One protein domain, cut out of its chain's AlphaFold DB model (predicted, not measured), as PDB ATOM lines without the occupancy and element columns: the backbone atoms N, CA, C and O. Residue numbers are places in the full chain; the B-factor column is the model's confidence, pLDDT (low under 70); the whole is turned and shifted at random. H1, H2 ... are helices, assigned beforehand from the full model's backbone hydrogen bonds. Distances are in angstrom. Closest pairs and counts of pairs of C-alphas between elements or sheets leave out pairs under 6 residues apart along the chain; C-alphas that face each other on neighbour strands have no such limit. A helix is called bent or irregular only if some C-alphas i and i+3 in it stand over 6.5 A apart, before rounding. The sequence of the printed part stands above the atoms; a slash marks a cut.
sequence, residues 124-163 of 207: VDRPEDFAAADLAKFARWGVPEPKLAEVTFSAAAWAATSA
ATOM      1  N   VAL A 124      44.429   3.944 -36.504       55.88
ATOM      2  CA  VAL A 124      43.579   3.751 -37.693       55.88
ATOM      3  C   VAL A 124      44.119   2.618 -38.559       55.88
ATOM      4  O   VAL A 124      43.362   1.769 -39.017       55.88
ATOM      5  N   ASP A 125      45.444   2.553 -38.704       62.41
ATOM      6  CA  ASP A 125      46.118   1.529 -39.507       62.41
ATOM      7  C   ASP A 125      46.178   0.162 -38.802       62.41
ATOM      8  O   ASP A 125      46.548  -0.845 -39.409       62.41
ATOM      9  N   ARG A 126      45.836   0.115 -37.505       75.75
ATOM     10  CA  ARG A 126      45.859  -1.093 -36.667       75.75
ATOM     11  C   ARG A 126      44.674  -1.132 -35.695       75.75
ATOM     12  O   ARG A 126      44.868  -1.094 -34.478       75.75
ATOM     13  N   PRO A 127      43.438  -1.232 -36.207       81.25
ATOM     14  CA  PRO A 127      42.241  -1.174 -35.372       81.25
ATOM     15  C   PRO A 127      42.154  -2.342 -34.374       81.25
ATOM     16  O   PRO A 127      41.587  -2.187 -33.296       81.25
ATOM     17  N   GLU A 128      42.764  -3.486 -34.697       86.88
ATOM     18  CA  GLU A 128      42.872  -4.636 -33.790       86.88
ATOM     19  C   GLU A 128      43.800  -4.356 -32.598       86.88
ATOM     20  O   GLU A 128      43.449  -4.663 -31.457       86.88
ATOM     21  N   ASP A 129      44.952  -3.715 -32.833       86.81
ATOM     22  CA  ASP A 129      45.887  -3.332 -31.765       86.81
ATOM     23  C   ASP A 129      45.216  -2.339 -30.804       86.81
ATOM     24  O   ASP A 129      45.364  -2.445 -29.583       86.81
ATOM     25  N   PHE A 130      44.431  -1.404 -31.347       85.31
ATOM     26  CA  PHE A 130      43.637  -0.478 -30.546       85.31
ATOM     27  C   PHE A 130      42.594  -1.198 -29.695       85.31
ATOM     28  O   PHE A 130      42.578  -0.998 -28.482       85.31
ATOM     29  N   ALA A 131      41.757  -2.046 -30.299       87.94
ATOM     30  CA  ALA A 131      40.705  -2.759 -29.578       87.94
ATOM     31  C   ALA A 131      41.284  -3.627 -28.446       87.94
ATOM     32  O   ALA A 131      40.769  -3.626 -27.325       87.94
ATOM     33  N   ALA A 132      42.411  -4.304 -28.697       89.88
ATOM     34  CA  ALA A 132      43.120  -5.076 -27.680       89.88
ATOM     35  C   ALA A 132      43.664  -4.189 -26.544       89.88
ATOM     36  O   ALA A 132      43.527  -4.531 -25.365       89.88
ATOM     37  N   ALA A 133      44.265  -3.041 -26.873       89.12
ATOM     38  CA  ALA A 133      44.782  -2.096 -25.885       89.12
ATOM     39  C   ALA A 133      43.667  -1.437 -25.058       89.12
ATOM     40  O   ALA A 133      43.844  -1.209 -23.857       89.12
ATOM     41  N   ASP A 134      42.527  -1.142 -25.681       90.19
ATOM     42  CA  ASP A 134      41.349  -0.574 -25.034       90.19
ATOM     43  C   ASP A 134      40.748  -1.575 -24.038       90.19
ATOM     44  O   ASP A 134      40.606  -1.270 -22.851       90.19
ATOM     45  N   LEU A 135      40.553  -2.826 -24.464       92.88
ATOM     46  CA  LEU A 135      40.105  -3.913 -23.593       92.88
ATOM     47  C   LEU A 135      41.054  -4.145 -22.412       92.88
ATOM     48  O   LEU A 135      40.613  -4.200 -21.260       92.88
ATOM     49  N   ALA A 136      42.364  -4.214 -22.661       93.50
ATOM     50  CA  ALA A 136      43.360  -4.377 -21.603       93.50
ATOM     51  C   ALA A 136      43.358  -3.201 -20.609       93.50
ATOM     52  O   ALA A 136      43.580  -3.388 -19.409       93.50
ATOM     53  N   LYS A 137      43.091  -1.978 -21.086       94.62
ATOM     54  CA  LYS A 137      43.004  -0.776 -20.252       94.62
ATOM     55  C   LYS A 137      41.793  -0.829 -19.322       94.62
ATOM     56  O   LYS A 137      41.977  -0.650 -18.118       94.62
ATOM     57  N   PHE A 138      40.599  -1.116 -19.841       95.94
ATOM     58  CA  PHE A 138      39.391  -1.225 -19.017       95.94
ATOM     59  C   PHE A 138      39.467  -2.392 -18.026       95.94
ATOM     60  O   PHE A 138      39.090  -2.231 -16.863       95.94
ATOM     61  N   ALA A 139      40.045  -3.528 -18.429       95.62
ATOM     62  CA  ALA A 139      40.307  -4.641 -17.518       95.62
ATOM     63  C   ALA A 139      41.246  -4.225 -16.370       95.62
ATOM     64  O   ALA A 139      40.969  -4.503 -15.204       95.62
ATOM     65  N   ARG A 140      42.320  -3.478 -16.667       97.19
ATOM     66  CA  ARG A 140      43.240  -2.939 -15.649       97.19
ATOM     67  C   ARG A 140      42.570  -1.931 -14.711       97.19
ATOM     68  O   ARG A 140      42.972  -1.824 -13.557       97.19
ATOM     69  N   TRP A 141      41.568  -1.196 -15.186       97.44
ATOM     70  CA  TRP A 141      40.749  -0.309 -14.353       97.44
ATOM     71  C   TRP A 141      39.721  -1.053 -13.489       97.44
ATOM     72  O   TRP A 141      39.046  -0.425 -12.678       97.44
ATOM     73  N   GLY A 142      39.631  -2.380 -13.618       96.88
ATOM     74  CA  GLY A 142      38.773  -3.221 -12.789       96.88
ATOM     75  C   GLY A 142      37.350  -3.383 -13.318       96.88
ATOM     76  O   GLY A 142      36.472  -3.780 -12.553       96.88
ATOM     77  N   VAL A 143      37.095  -3.091 -14.600       97.00
ATOM     78  CA  VAL A 143      35.794  -3.393 -15.211       97.00
ATOM     79  C   VAL A 143      35.579  -4.913 -15.215       97.00
ATOM     80  O   VAL A 143      36.442  -5.638 -15.717       97.00
ATOM     81  N   PRO A 144      34.453  -5.423 -14.676       96.00
ATOM     82  CA  PRO A 144      34.158  -6.853 -14.698       96.00
ATOM     83  C   PRO A 144      34.119  -7.398 -16.126       96.00
ATOM     84  O   PRO A 144      33.560  -6.754 -17.011       96.00
ATOM     85  N   GLU A 145      34.628  -8.613 -16.336       94.56
ATOM     86  CA  GLU A 145      34.678  -9.258 -17.658       94.56
ATOM     87  C   GLU A 145      33.341  -9.197 -18.429       94.56
ATOM     88  O   GLU A 145      33.361  -8.775 -19.587       94.56
ATOM     89  N   PRO A 146      32.164  -9.468 -17.815       95.00
ATOM     90  CA  PRO A 146      30.890  -9.413 -18.536       95.00
ATOM     91  C   PRO A 146      30.509  -8.013 -19.038       95.00
ATOM     92  O   PRO A 146      29.587  -7.886 -19.835       95.00
ATOM     93  N   LYS A 147      31.178  -6.963 -18.544       94.81
ATOM     94  CA  LYS A 147      30.929  -5.556 -18.872       94.81
ATOM     95  C   LYS A 147      31.942  -4.965 -19.842       94.81
ATOM     96  O   LYS A 147      31.687  -3.885 -20.363       94.81
ATOM     97  N   LEU A 148      33.051  -5.652 -20.124       92.94
ATOM     98  CA  LEU A 148      34.093  -5.126 -21.011       92.94
ATOM     99  C   LEU A 148      33.541  -4.820 -22.406       92.94
ATOM    100  O   LEU A 148      33.721  -3.712 -22.897       92.94
ATOM    101  N   ALA A 149      32.770  -5.744 -22.983       89.38
ATOM    102  CA  ALA A 149      32.179  -5.565 -24.309       89.38
ATOM    103  C   ALA A 149      31.184  -4.387 -24.403       89.38
ATOM    104  O   ALA A 149      30.898  -3.932 -25.505       89.38
ATOM    105  N   GLU A 150      30.656  -3.893 -23.275       88.81
ATOM    106  CA  GLU A 150      29.740  -2.741 -23.239       88.81
ATOM    107  C   GLU A 150      30.482  -1.394 -23.274       88.81
ATOM    108  O   GLU A 150      29.879  -0.384 -23.626       88.81
ATOM    109  N   VAL A 151      31.761  -1.363 -22.883       88.44
ATOM    110  CA  VAL A 151      32.520  -0.114 -22.675       88.44
ATOM    111  C   VAL A 151      33.740   0.034 -23.580       88.44
ATOM    112  O   VAL A 151      34.301   1.123 -23.657       88.44
ATOM    113  N   THR A 152      34.153  -1.037 -24.256       89.06
ATOM    114  CA  THR A 152      35.280  -1.026 -25.195       89.06
ATOM    115  C   THR A 152      34.812  -0.840 -26.628       89.06
ATOM    116  O   THR A 152      33.746  -1.331 -27.011       89.06
ATOM    117  N   PHE A 153      35.656  -0.250 -27.465       82.88
ATOM    118  CA  PHE A 153      35.428  -0.254 -28.908       82.88
ATOM    119  C   PHE A 153      35.842  -1.583 -29.551       82.88
ATOM    120  O   PHE A 153      36.888  -2.149 -29.240       82.88
ATOM    121  N   SER A 154      35.048  -2.052 -30.517       86.44
ATOM    122  CA  SER A 154      35.511  -3.080 -31.452       86.44
ATOM    123  C   SER A 154      36.430  -2.464 -32.509       86.44
ATOM    124  O   SER A 154      36.310  -1.278 -32.826       86.44
ATOM    125  N   ALA A 155      37.296  -3.276 -33.118       84.56
ATOM    126  CA  ALA A 155      38.156  -2.841 -34.219       84.56
ATOM    127  C   ALA A 155      37.342  -2.219 -35.370       84.56
ATOM    128  O   ALA A 155      37.684  -1.154 -35.877       84.56
ATOM    129  N   ALA A 156      36.211  -2.835 -35.731       82.44
ATOM    130  CA  ALA A 156      35.319  -2.317 -36.764       82.44
ATOM    131  C   ALA A 156      34.682  -0.968 -36.381       82.44
ATOM    132  O   ALA A 156      34.635  -0.059 -37.207       82.44
ATOM    133  N   ALA A 157      34.217  -0.816 -35.133       78.94
ATOM    134  CA  ALA A 157      33.640   0.442 -34.653       78.94
ATOM    135  C   ALA A 157      34.687   1.566 -34.602       78.94
ATOM    136  O   ALA A 157      34.403   2.706 -34.969       78.94
ATOM    137  N   TRP A 158      35.913   1.237 -34.196       78.56
ATOM    138  CA  TRP A 158      37.028   2.176 -34.210       78.56
ATOM    139  C   TRP A 158      37.416   2.592 -35.635       78.56
ATOM    140  O   TRP A 158      37.523   3.780 -35.929       78.56
ATOM    141  N   ALA A 159      37.552   1.637 -36.558       77.50
ATOM    142  CA  ALA A 159      37.880   1.931 -37.952       77.50
ATOM    143  C   ALA A 159      36.823   2.832 -38.615       77.50
ATOM    144  O   ALA A 159      37.173   3.794 -39.295       77.50
ATOM    145  N   ALA A 160      35.537   2.575 -38.356       72.81
ATOM    146  CA  ALA A 160      34.433   3.374 -38.888       72.81
ATOM    147  C   ALA A 160      34.420   4.829 -38.381       72.81
ATOM    148  O   ALA A 160      33.890   5.703 -39.056       72.81
ATOM    149  N   THR A 161      35.007   5.101 -37.213       69.19
ATOM    150  CA  THR A 161      35.082   6.450 -36.622       69.19
ATOM    151  C   THR A 161      36.381   7.186 -36.942       69.19
ATOM    152  O   THR A 161      36.496   8.378 -36.672       69.19
ATOM    153  N   SER A 162      37.347   6.490 -37.544       61.91
ATOM    154  CA  SER A 162      38.724   6.952 -37.719       61.91
ATOM    155  C   SER A 162      39.074   7.387 -39.147       61.91
ATOM    156  O   SER A 162      40.233   7.690 -39.422       61.91
ATOM    157  N   ALA A 163      38.108   7.439 -40.070       57.59
ATOM    158  CA  ALA A 163      38.312   7.805 -41.481       57.59
ATOM    159  C   ALA A 163      38.672   9.297 -41.719       57.59
ATOM    160  O   ALA A 163      38.485   9.843 -42.810       57.59
TER     161      ALA A 163
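This is residues 124 to 163 of the 207 residues of a protein of Renibacterium salmoninarum (strain ATCC 33209 / DSM 20767 / JCM 11484 / NBRC 15589 / NCIMB 2235) (UniProt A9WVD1). One long helix, H1, makes one side of a rod, and the chain folds back beside it through two short helices, H2 near its far end and H3 near its start. H2 and H3 stand apart, joined by an outstretched link. The printed part has 40 residues with three named helices, H1, H2 and H3 in that order, and no named strand: all helix. It is only just compact, close to loose, with a radius of gyration of the C-alphas of 10.3 A and spans of 30 by 15 by 10 A.

H1, residues 127 to 140, begins at C-alpha 127 (42.241, -1.174, -35.372) and measures 19.8 A. H2, residues 145 to 151, measures 10.7 A and is irregular: C-alphas 146 and 149 are 7.1 A apart. H3, residues 155 to 161, measures 10.1 A and ends at C-alpha 161 (35.082, 6.450, -36.622).

H1 touches H2 with its residues 135 to 139 alone, at a steep tilt of 55 degrees, opposite ways; the closest C-alphas, of Leu 135 and Leu 148, are 6.7 A apart. H1 touches H3 with residues 127 to 131 alone, about perpendicular at 73 degrees; the closest C-alphas, of Pro 127 and Ala 155, are 4.6 A apart. In H1 and H3 every O i to N i+4 pair is within hydrogen-bond range; in H2 0 of 3 are, beside 3 of 4 O i to N i+3 pairs.

The C-alphas farthest apart, of Pro 144 and Ala 163, are 30.8 A apart. The printed part has no cut, and both links are tight. Residues 124 to 125 and 161 to 163 have pLDDT under 70.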